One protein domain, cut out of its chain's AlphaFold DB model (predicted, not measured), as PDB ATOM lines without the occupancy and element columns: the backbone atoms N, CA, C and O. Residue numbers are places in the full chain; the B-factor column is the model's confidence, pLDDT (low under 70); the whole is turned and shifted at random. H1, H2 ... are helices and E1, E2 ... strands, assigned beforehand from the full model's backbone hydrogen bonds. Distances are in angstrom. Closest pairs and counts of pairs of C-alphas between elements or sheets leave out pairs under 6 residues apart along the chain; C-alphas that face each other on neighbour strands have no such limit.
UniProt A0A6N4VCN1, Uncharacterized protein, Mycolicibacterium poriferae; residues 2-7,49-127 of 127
ATOM      1  N   ARG A   2     160.230  96.058 201.250       89.31
ATOM      2  CA  ARG A   2     160.574  95.891 199.831       89.31
ATOM      3  C   ARG A   2     161.546  96.975 199.394       89.31
ATOM      4  O   ARG A   2     161.526  98.053 199.972       89.31
ATOM      5  N   LEU A   3     162.379  96.692 198.406       89.19
ATOM      6  CA  LEU A   3     163.327  97.648 197.845       89.19
ATOM      7  C   LEU A   3     162.894  97.988 196.420       89.19
ATOM      8  O   LEU A   3     162.645  97.093 195.614       89.19
ATOM      9  N   GLU A   4     162.759  99.273 196.136       90.88
ATOM     10  CA  GLU A   4     162.545  99.839 194.807       90.88
ATOM     11  C   GLU A   4     163.878 100.374 194.282       90.88
ATOM     12  O   GLU A   4     164.706 100.837 195.070       90.88
ATOM     13  N   CYS A   5     164.088 100.309 192.970       90.00
ATOM     14  CA  CYS A   5     165.292 100.826 192.333       90.00
ATOM     15  C   CYS A   5     164.926 101.634 191.091       90.00
ATOM     16  O   CYS A   5     164.178 101.156 190.238       90.00
ATOM     17  N   GLU A   6     165.488 102.835 190.995       88.00
ATOM     18  CA  GLU A   6     165.462 103.670 189.797       88.00
ATOM     19  C   GLU A   6     166.889 103.849 189.245       88.00
ATOM     20  O   GLU A   6     167.828 103.982 190.038       88.00
ATOM     21  N   PRO A   7     167.081 103.899 187.909       82.25
ATOM     22  CA  PRO A   7     166.056 103.773 186.862       82.25
ATOM     23  C   PRO A   7     165.606 102.324 186.602       82.25
ATOM     24  O   PRO A   7     164.463 102.117 186.199       82.25
ATOM     25  N   GLN A  49     176.276 101.729 216.966       68.06
ATOM     26  CA  GLN A  49     176.571 101.992 215.549       68.06
ATOM     27  C   GLN A  49     176.041 100.856 214.659       68.06
ATOM     28  O   GLN A  49     175.960  99.713 215.123       68.06
ATOM     29  N   GLY A  50     175.713 101.161 213.400       73.31
ATOM     30  CA  GLY A  50     175.286 100.173 212.410       73.31
ATOM     31  C   GLY A  50     173.770  99.984 212.315       73.31
ATOM     32  O   GLY A  50     173.005 100.375 213.203       73.31
ATOM     33  N   LEU A  51     173.338  99.292 211.256       81.44
ATOM     34  CA  LEU A  51     171.927  99.060 210.906       81.44
ATOM     35  C   LEU A  51     171.079  98.511 212.070       81.44
ATOM     36  O   LEU A  51     169.954  98.956 212.298       81.44
ATOM     37  N   ASN A  52     171.635  97.583 212.856       80.06
ATOM     38  CA  ASN A  52     170.964  97.017 214.032       80.06
ATOM     39  C   ASN A  52     170.728  98.063 215.133       80.06
ATOM     40  O   ASN A  52     169.705  98.034 215.814       80.06
ATOM     41  N   GLY A  53     171.661  98.998 215.311       77.88
ATOM     42  CA  GLY A  53     171.529 100.096 216.262       77.88
ATOM     43  C   GLY A  53     170.443 101.087 215.854       77.88
ATOM     44  O   GLY A  53     169.615 101.457 216.690       77.88
ATOM     45  N   ALA A  54     170.392 101.442 214.567       81.56
ATOM     46  CA  ALA A  54     169.332 102.280 214.007       81.56
ATOM     47  C   ALA A  54     167.951 101.602 214.108       81.56
ATOM     48  O   ALA A  54     166.982 102.225 214.545       81.56
ATOM     49  N   ALA A  55     167.865 100.296 213.821       81.38
ATOM     50  CA  ALA A  55     166.637  99.515 213.992       81.38
ATOM     51  C   ALA A  55     166.167  99.479 215.455       81.38
ATOM     52  O   ALA A  55     164.994  99.712 215.744       81.38
ATOM     53  N   GLU A  56     167.076  99.218 216.403       79.12
ATOM     54  CA  GLU A  56     166.756  99.248 217.834       79.12
ATOM     55  C   GLU A  56     166.245 100.625 218.280       79.12
ATOM     56  O   GLU A  56     165.368 100.700 219.143       79.12
ATOM     57  N   ALA A  57     166.796 101.710 217.732       81.38
ATOM     58  CA  ALA A  57     166.374 103.070 218.050       81.38
ATOM     59  C   ALA A  57     164.959 103.365 217.529       81.38
ATOM     60  O   ALA A  57     164.159 103.935 218.267       81.38
ATOM     61  N   LEU A  58     164.625 102.910 216.317       80.69
ATOM     62  CA  LEU A  58     163.264 102.971 215.774       80.69
ATOM     63  C   LEU A  58     162.269 102.168 216.622       80.69
ATOM     64  O   LEU A  58     161.195 102.668 216.937       80.69
ATOM     65  N   LEU A  59     162.634 100.956 217.052       80.38
ATOM     66  CA  LEU A  59     161.767 100.105 217.881       80.38
ATOM     67  C   LEU A  59     161.511 100.672 219.284       80.38
ATOM     68  O   LEU A  59     160.473 100.396 219.880       80.38
ATOM     69  N   LYS A  60     162.468 101.428 219.830       80.38
ATOM     70  CA  LYS A  60     162.341 102.110 221.128       80.38
ATOM     71  C   LYS A  60     161.692 103.487 221.008       80.38
ATOM     72  O   LYS A  60     161.426 104.109 222.033       80.38
ATOM     73  N   CYS A  61     161.495 103.980 219.787       80.50
ATOM     74  CA  CYS A  61     160.897 105.278 219.547       80.50
ATOM     75  C   CYS A  61     159.424 105.249 219.962       80.50
ATOM     76  O   CYS A  61     158.686 104.325 219.616       80.50
ATOM     77  N   GLU A  62     159.001 106.257 220.720       77.00
ATOM     78  CA  GLU A  62     157.598 106.396 221.081       77.00
ATOM     79  C   GLU A  62     156.754 106.662 219.836       77.00
ATOM     80  O   GLU A  62     157.145 107.399 218.923       77.00
ATOM     81  N   VAL A  63     155.567 106.062 219.820       65.06
ATOM     82  CA  VAL A  63     154.587 106.270 218.760       65.06
ATOM     83  C   VAL A  63     154.226 107.760 218.773       65.06
ATOM     84  O   VAL A  63     153.773 108.265 219.792       65.06
ATOM     85  N   HIS A  64     154.480 108.454 217.656       68.31
ATOM     86  CA  HIS A  64     154.349 109.914 217.465       68.31
ATOM     87  C   HIS A  64     155.527 110.796 217.904       68.31
ATOM     88  O   HIS A  64     155.415 112.020 217.846       68.31
ATOM     89  N   SER A  65     156.686 110.229 218.250       73.50
ATOM     90  CA  SER A  65     157.861 111.059 218.522       73.50
ATOM     91  C   SER A  65     158.240 111.900 217.290       73.50
ATOM     92  O   SER A  65     158.373 111.346 216.190       73.50
ATOM     93  N   PRO A  66     158.528 113.206 217.442       74.25
ATOM     94  CA  PRO A  66     159.025 114.036 216.341       74.25
ATOM     95  C   PRO A  66     160.392 113.564 215.818       74.25
ATOM     96  O   PRO A  66     160.819 113.966 214.739       74.25
ATOM     97  N   GLN A  67     161.087 112.699 216.564       78.25
ATOM     98  CA  GLN A  67     162.359 112.103 216.157       78.25
ATOM     99  C   GLN A  67     162.185 110.940 215.165       78.25
ATOM    100  O   GLN A  67     163.172 110.480 214.602       78.25
ATOM    101  N   THR A  68     160.958 110.469 214.923       80.75
ATOM    102  CA  THR A  68     160.701 109.293 214.074       80.75
ATOM    103  C   THR A  68     161.249 109.472 212.656       80.75
ATOM    104  O   THR A  68     161.886 108.563 212.133       80.75
ATOM    105  N   THR A  69     161.065 110.649 212.045       79.88
ATOM    106  CA  THR A  69     161.584 110.933 210.694       79.88
ATOM    107  C   THR A  69     163.106 110.840 210.641       79.88
ATOM    108  O   THR A  69     163.639 110.144 209.783       79.88
ATOM    109  N   SER A  70     163.810 111.465 211.590       82.12
ATOM    110  CA  SER A  70     165.279 111.452 211.595       82.12
ATOM    111  C   SER A  70     165.863 110.075 211.910       82.12
ATOM    112  O   SER A  70     166.950 109.753 211.446       82.12
ATOM    113  N   LEU A  71     165.139 109.237 212.658       84.62
ATOM    114  CA  LEU A  71     165.518 107.841 212.886       84.62
ATOM    115  C   LEU A  71     165.360 106.975 211.627       84.62
ATOM    116  O   LEU A  71     166.165 106.074 211.407       84.62
ATOM    117  N   TRP A  72     164.347 107.237 210.795       85.56
ATOM    118  CA  TRP A  72     164.199 106.555 209.506       85.56
ATOM    119  C   TRP A  72     165.261 106.985 208.495       85.56
ATOM    120  O   TRP A  72     165.780 106.136 207.775       85.56
ATOM    121  N   GLU A  73     165.613 108.272 208.471       85.06
ATOM    122  CA  GLU A  73     166.731 108.782 207.667       85.06
ATOM    123  C   GLU A  73     168.052 108.116 208.080       85.06
ATOM    124  O   GLU A  73     168.743 107.555 207.236       85.06
ATOM    125  N   GLU A  74     168.349 108.068 209.383       85.44
ATOM    126  CA  GLU A  74     169.543 107.392 209.914       85.44
ATOM    127  C   GLU A  74     169.566 105.897 209.561       85.44
ATOM    128  O   GLU A  74     170.607 105.359 209.190       85.44
ATOM    129  N   PHE A  75     168.419 105.215 209.624       86.81
ATOM    130  CA  PHE A  75     168.322 103.822 209.192       86.81
ATOM    131  C   PHE A  75     168.632 103.654 207.695       86.81
ATOM    132  O   PHE A  75     169.317 102.704 207.313       86.81
ATOM    133  N   GLY A  76     168.159 104.576 206.851       85.75
ATOM    134  CA  GLY A  76     168.485 104.612 205.424       85.75
ATOM    135  C   GLY A  76     169.979 104.824 205.166       85.75
ATOM    136  O   GLY A  76     170.563 104.111 204.347       85.75
ATOM    137  N   ASP A  77     170.610 105.735 205.907       85.94
ATOM    138  CA  ASP A  77     172.047 106.018 205.811       85.94
ATOM    139  C   ASP A  77     172.907 104.809 206.213       85.94
ATOM    140  O   ASP A  77     173.863 104.460 205.513       85.94
ATOM    141  N   GLU A  78     172.552 104.125 207.302       86.94
ATOM    142  CA  GLU A  78     173.233 102.900 207.742       86.94
ATOM    143  C   GLU A  78     173.059 101.758 206.727       86.94
ATOM    144  O   GLU A  78     173.990 100.992 206.466       86.94
ATOM    145  N   LEU A  79     171.889 101.658 206.085       85.50
ATOM    146  CA  LEU A  79     171.656 100.680 205.020       85.50
ATOM    147  C   LEU A  79     172.483 100.992 203.765       85.50
ATOM    148  O   LEU A  79     173.048 100.088 203.147       85.50
ATOM    149  N   LEU A  80     172.605 102.272 203.401       85.69
ATOM    150  CA  LEU A  80     173.471 102.717 202.312       85.69
ATOM    151  C   LEU A  80     174.941 102.387 202.593       85.69
ATOM    152  O   LEU A  80     175.653 101.948 201.686       85.69
ATOM    153  N   ALA A  81     175.398 102.586 203.833       84.00
ATOM    154  CA  ALA A  81     176.744 102.208 204.251       84.00
ATOM    155  C   ALA A  81     176.973 100.698 204.080       84.00
ATOM    156  O   ALA A  81     177.940 100.308 203.422       84.00
ATOM    157  N   LEU A  82     176.035  99.864 204.546       84.19
ATOM    158  CA  LEU A  82     176.101  98.407 204.399       84.19
ATOM    159  C   LEU A  82     176.180  97.972 202.928       84.19
ATOM    160  O   LEU A  82     177.010  97.137 202.565       84.19
ATOM    161  N   PHE A  83     175.354  98.555 202.052       82.81
ATOM    162  CA  PHE A  83     175.422  98.243 200.623       82.81
ATOM    163  C   PHE A  83     176.771  98.630 200.020       82.81
ATOM    164  O   PHE A  83     177.348  97.851 199.264       82.81
ATOM    165  N   ARG A  84     177.308  99.803 200.369       82.38
ATOM    166  CA  ARG A  84     178.619 100.250 199.876       82.38
ATOM    167  C   ARG A  84     179.758  99.342 200.339       82.38
ATOM    168  O   ARG A  84     180.667  99.095 199.553       82.38
ATOM    169  N   GLU A  85     179.698  98.822 201.561       81.12
ATOM    170  CA  GLU A  85     180.674  97.854 202.073       81.12
ATOM    171  C   GLU A  85     180.591  96.504 201.346       81.12
ATOM    172  O   GLU A  85     181.617  95.955 200.938       81.12
ATOM    173  N   GLY A  86     179.378  95.988 201.121       77.88
ATOM    174  CA  GLY A  86     179.163  94.723 200.405       77.88
ATOM    175  C   GLY A  86     179.555  94.778 198.923       77.88
ATOM    176  O   GLY A  86     179.909  93.764 198.319       77.88
ATOM    177  N   LEU A  87     179.553  95.972 198.336       77.62
ATOM    178  CA  LEU A  87     179.845  96.232 196.931       77.62
ATOM    179  C   LEU A  87     181.340  96.443 196.639       77.62
ATOM    180  O   LEU A  87     181.665  97.214 195.748       77.62
ATOM    181  N   GLY A  88     182.265  95.770 197.329       66.38
ATOM    182  CA  GLY A  88     183.707  96.098 197.369       66.38
ATOM    183  C   GLY A  88     184.471  96.414 196.060       66.38
ATOM    184  O   GLY A  88     185.558  96.977 196.143       66.38
ATOM    185  N   ASN A  89     183.938  96.111 194.867       72.50
ATOM    186  CA  ASN A  89     184.496  96.501 193.557       72.50
ATOM    187  C   ASN A  89     183.541  97.327 192.664       72.50
ATOM    188  O   ASN A  89     183.791  97.470 191.466       72.50
ATOM    189  N   ALA A  90     182.428  97.833 193.191       75.56
ATOM    190  CA  ALA A  90     181.477  98.617 192.417       75.56
ATOM    191  C   ALA A  90     182.066  99.984 192.034       75.56
ATOM    192  O   ALA A  90     182.865 100.557 192.784       75.56
ATOM    193  N   PRO A  91     181.680 100.531 190.869       74.94
ATOM    194  CA  PRO A  91     182.121 101.855 190.471       74.94
ATOM    195  C   PRO A  91     181.651 102.921 191.481       74.94
ATOM    196  O   PRO A  91     180.566 102.802 192.059       74.94
ATOM    197  N   PRO A  92     182.434 103.993 191.702       72.88
ATOM    198  CA  PRO A  92     181.979 105.134 192.491       72.88
ATOM    199  C   PRO A  92     180.645 105.665 191.949       72.88
ATOM    200  O   PRO A  92     180.506 105.850 190.743       72.88
ATOM    201  N   GLY A  93     179.672 105.902 192.833       75.69
ATOM    202  CA  GLY A  93     178.329 106.335 192.425       75.69
ATOM    203  C   GLY A  93     177.438 105.212 191.883       75.69
ATOM    204  O   GLY A  93     176.419 105.492 191.266       75.69
ATOM    205  N   TYR A  94     177.793 103.939 192.101       82.31
ATOM    206  CA  TYR A  94     176.911 102.829 191.738       82.31
ATOM    207  C   TYR A  94     175.567 102.906 192.476       82.31
ATOM    208  O   TYR A  94     174.530 102.833 191.829       82.31
ATOM    209  N   ILE A  95     175.594 103.147 193.794       83.56
ATOM    210  CA  ILE A  95     174.418 103.529 194.590       83.56
ATOM    211  C   ILE A  95     174.617 104.958 195.103       83.56
ATOM    212  O   ILE A  95     175.517 105.234 195.913       83.56
ATOM    213  N   GLU A  96     173.772 105.866 194.627       84.38
ATOM    214  CA  GLU A  96     173.838 107.288 194.961       84.38
ATOM    215  C   GLU A  96     173.146 107.593 196.289       84.38
ATOM    216  O   GLU A  96     173.663 108.390 197.076       84.38
ATOM    217  N   GLY A  97     172.050 106.892 196.589       84.06
ATOM    218  CA  GLY A  97     171.305 107.080 197.826       84.06
ATOM    219  C   GLY A  97     170.352 105.939 198.154       84.06
ATOM    220  O   GLY A  97     169.988 105.134 197.296       84.06
ATOM    221  N   VAL A  98     169.958 105.905 199.426       85.88
ATOM    222  CA  VAL A  98     168.853 105.096 199.939       85.88
ATOM    223  C   VAL A  98     167.862 106.052 200.589       85.88
ATOM    224  O   VAL A  98     168.223 106.805 201.489       85.88
ATOM    225  N   GLN A  99     166.618 106.025 200.134       88.81
ATOM    226  CA  GLN A  99     165.500 106.712 200.773       88.81
ATOM    227  C   GLN A  99     164.648 105.694 201.520       88.81
ATOM    228  O   GLN A  99     164.574 104.532 201.122       88.81
ATOM    229  N   VAL A 100     163.987 106.116 202.596       86.81
ATOM    230  CA  VAL A 100     163.044 105.262 203.325       86.81
ATOM    231  C   VAL A 100     161.653 105.858 203.229       86.81
ATOM    232  O   VAL A 100     161.436 107.016 203.580       86.81
ATOM    233  N   GLU A 101     160.702 105.052 202.770       88.25
ATOM    234  CA  GLU A 101     159.306 105.440 202.616       88.25
ATOM    235  C   GLU A 101     158.419 104.468 203.393       88.25
ATOM    236  O   GLU A 101     158.459 103.251 203.193       88.25
ATOM    237  N   VAL A 102     157.606 105.008 204.301       84.31
ATOM    238  CA  VAL A 102     156.630 104.231 205.071       84.31
ATOM    239  C   VAL A 102     155.270 104.397 204.414       84.31
ATOM    240  O   VAL A 102     154.744 105.505 204.340       84.31
ATOM    241  N   LEU A 103     154.699 103.288 203.953       86.19
ATOM    242  CA  LEU A 103     153.426 103.261 203.237       86.19
ATOM    243  C   LEU A 103     152.480 102.256 203.864       86.19
ATOM    244  O   LEU A 103     152.892 101.222 204.396       86.19
ATOM    245  N   ARG A 104     151.183 102.498 203.713       85.19
ATOM    246  CA  ARG A 104     150.190 101.463 203.969       85.19
ATOM    247  C   ARG A 104     150.160 100.459 202.826       85.19
ATOM    248  O   ARG A 104     150.378 100.788 201.662       85.19
ATOM    249  N   THR A 105     149.835  99.208 203.140       85.25
ATOM    250  CA  THR A 105     149.746  98.157 202.110       85.25
ATOM    251  C   THR A 105     148.657  98.414 201.064       85.25
ATOM    252  O   THR A 105     148.705  97.813 200.001       85.25
ATOM    253  N   ASP A 106     147.662  99.253 201.358       86.44
ATOM    254  CA  ASP A 106     146.614  99.671 200.418       86.44
ATOM    255  C   ASP A 106     146.989 100.915 199.588       86.44
ATOM    256  O   ASP A 106     146.277 101.247 198.642       86.44
ATOM    257  N   GLU A 107     148.107 101.579 199.897       87.75
ATOM    258  CA  GLU A 107     148.620 102.741 199.154       87.75
ATOM    259  C   GLU A 107     149.579 102.345 198.025       87.75
ATOM    260  O   GLU A 107     149.726 103.081 197.047       87.75
ATOM    261  N   ILE A 108     150.213 101.173 198.120       88.50
ATOM    262  CA  ILE A 108     151.071 100.661 197.051       88.50
ATOM    263  C   ILE A 108     150.223 100.052 195.926       88.50
ATOM    264  O   ILE A 108     149.441  99.122 196.129       88.50
ATOM    265  N   ASN A 109     150.380 100.573 194.708       88.50
ATOM    266  CA  ASN A 109     149.701 100.037 193.532       88.50
ATOM    267  C   ASN A 109     150.450  98.820 192.946       88.50
ATOM    268  O   ASN A 109     151.613  98.558 193.263       88.50
ATOM    269  N   PHE A 110     149.778  98.063 192.073       86.50
ATOM    270  CA  PHE A 110     150.332  96.832 191.498       86.50
ATOM    271  C   PHE A 110     151.599  97.060 190.659       86.50
ATOM    272  O   PHE A 110     152.506  96.232 190.682       86.50
ATOM    273  N   GLU A 111     151.663  98.166 189.920       87.38
ATOM    274  CA  GLU A 111     152.804  98.493 189.061       87.38
ATOM    275  C   GLU A 111     154.062  98.743 189.897       87.38
ATOM    276  O   GLU A 111     155.081  98.086 189.691       87.38
ATOM    277  N   ARG A 112     153.946  99.591 190.921       88.00
ATOM    278  CA  ARG A 112     155.019  99.870 191.876       88.00
ATOM    279  C   ARG A 112     155.449  98.607 192.616       88.00
ATOM    280  O   ARG A 112     156.635  98.313 192.704       88.00
ATOM    281  N   TYR A 113     154.490  97.795 193.068       85.69
ATOM    282  CA  TYR A 113     154.787  96.514 193.711       85.69
ATOM    283  C   TYR A 113     155.613  95.587 192.806       85.69
ATOM    284  O   TYR A 113     156.589  94.993 193.260       85.69
ATOM    285  N   ARG A 114     155.264  95.483 191.519       86.56
ATOM    286  CA  ARG A 114     155.990  94.644 190.555       86.56
ATOM    287  C   ARG A 114     157.430  95.113 190.316       86.56
ATOM    288  O   ARG A 114     158.279  94.276 190.022       86.56
ATOM    289  N   ASN A 115     157.701  96.405 190.471       84.94
ATOM    290  CA  ASN A 115     159.029  96.994 190.271       84.94
ATOM    291  C   ASN A 115     159.913  96.947 191.529       84.94
ATOM    292  O   ASN A 115     161.019  97.482 191.542       84.94
ATOM    293  N   THR A 116     159.446  96.281 192.587       89.06
ATOM    294  CA  THR A 116     160.175  96.160 193.852       89.06
ATOM    295  C   THR A 116     160.565  94.712 194.130       89.06
ATOM    296  O   THR A 116     159.846  93.781 193.757       89.06
ATOM    297  N   VAL A 117     161.662  94.511 194.853       88.12
ATOM    298  CA  VAL A 117     162.115  93.197 195.335       88.12
ATOM    299  C   VAL A 117     161.847  93.054 196.831       88.12
ATOM    300  O   VAL A 117     161.860  94.043 197.564       88.12
ATOM    301  N   ASP A 118     161.581  91.835 197.304       85.31
ATOM    302  CA  ASP A 118     161.519  91.586 198.747       85.31
ATOM    303  C   ASP A 118     162.920  91.694 199.348       85.31
ATOM    304  O   ASP A 118     163.863  91.076 198.854       85.31
ATOM    305  N   LEU A 119     163.045  92.485 200.413       79.62
ATOM    306  CA  LEU A 119     164.287  92.571 201.164       79.62
ATOM    307  C   LEU A 119     164.271  91.496 202.253       79.62
ATOM    308  O   LEU A 119     163.478  91.577 203.197       79.62
ATOM    309  N   ASP A 120     165.137  90.499 202.106       70.88
ATOM    310  CA  ASP A 120     165.334  89.447 203.100       70.88
ATOM    311  C   ASP A 120     166.452  89.842 204.079       70.88
ATOM    312  O   ASP A 120     167.632  89.897 203.725       70.88
ATOM    313  N   PHE A 121     166.074  90.142 205.323       60.34
ATOM    314  CA  PHE A 121     167.007  90.554 206.374       60.34
ATOM    315  C   PHE A 121     167.815  89.392 206.955       60.34
ATOM    316  O   PHE A 121     168.881  89.634 207.528       60.34
ATOM    317  N   ASP A 122     167.373  88.143 206.779       60.84
ATOM    318  CA  ASP A 122     168.152  86.979 207.217       60.84
ATOM    319  C   ASP A 122     169.462  86.875 206.413       60.84
ATOM    320  O   ASP A 122     170.477  86.375 206.900       60.84
ATOM    321  N   TYR A 123     169.473  87.435 205.199       56.69
ATOM    322  CA  TYR A 123     170.660  87.538 204.355       56.69
ATOM    323  C   TYR A 123     171.573  88.722 204.723       56.69
ATOM    324  O   TYR A 123     172.776  88.664 204.478       56.69
ATOM    325  N   LEU A 124     171.020  89.783 205.323       52.56
ATOM    326  CA  LEU A 124     171.732  91.026 205.664       52.56
ATOM    327  C   LEU A 124     172.294  91.050 207.095       52.56
ATOM    328  O   LEU A 124     173.092  91.920 207.421       52.56
ATOM    329  N   SER A 125     171.870  90.124 207.956       52.41
ATOM    330  CA  SER A 125     172.221  90.089 209.386       52.41
ATOM    331  C   SER A 125     173.371  89.132 209.745       52.41
ATOM    332  O   SER A 125     173.755  89.057 210.911       52.41
ATOM    333  N   ASN A 126     173.937  88.416 208.764       42.62
ATOM    334  CA  ASN A 126     175.016  87.428 208.945       42.62
ATOM    335  C   ASN A 126     176.445  87.980 208.743       42.62
ATOM    336  O   ASN A 126     177.393  87.204 208.596       42.62
ATOM    337  N   THR A 127     176.610  89.300 208.746       44.72
ATOM    338  CA  THR A 127     177.903  90.007 208.716       44.72
ATOM    339  C   THR A 127     178.056  90.854 209.962       44.72
ATOM    340  O   THR A 127     179.148  90.796 210.569       44.72
TER     341      THR A 127
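What this domain is: This is residues 2 to 7 and 49 to 127 of the 127 residues of an uncharacterized protein of Mycolicibacterium poriferae (UniProt A0A6N4VCN1). A hairpin of two helices, H1 and H2, has the long strand E2 packed on H2; beyond E2 sits a small two-stranded sheet of E1 and E3. The chain swings out between E2 and E3 in a loop with the short H3, of which residues 106 to 111 stick out, and the short H4 follows E3 near the end. The printed part has 85 residues with four named helices and three named strands, in the order E1 H1 H2 E2 H3 E3 H4, a mixed class. The sheet, E1 - E3, is antiparallel. The whole is only just compact, close to loose, with a radius of gyration of the C-alphas of 14.3 A and spans of 40 by 36 by 24 A.

How they stand to each other: E1, residues 2 to 6, and E3, residues 116 to 118, are antiparallel neighbours at 148 degrees; N 3 and O 117 are 2.8 A apart, within hydrogen-bond range. H1, residues 51 to 60, and H2, residues 68 to 86, form a helical hairpin. They touch, the closest C-alphas being those of Leu 51 and Glu 78, 5.1 A apart, at a shallow tilt of 17 degrees, opposite ways. E2, residues 95 to 104, pairs with no named strand; its closest C-alpha to H2 is Val 98, 5.5 A from that of Gly 76. E1 is near E2 and near H3, residues 110 to 114. H4, residues 121 to 124, is apart from H1 and H2. Every O i to N i+4 pair is within hydrogen-bond range in H1, H2 and H3; H4 is too short for one.

Where its parts are: E1 begins at C-alpha 2, (160.574, 95.891, 199.831). H1 is 14.3 A long, H2 27.2 A and E2 26.1 A. H4 ends at C-alpha 124, (171.732, 91.026, 205.664).

The domain as a whole: The C-alphas of His 64 and Asn 89, 40.7 A apart, are the farthest. Residues 8 to 48 are not printed; C-alphas 7 and 49 are 30.6 A apart across this cut. Of the links printed whole, none is long. Confidence is under 70 at residues 49, 63 to 64, 88 and 121 to 127.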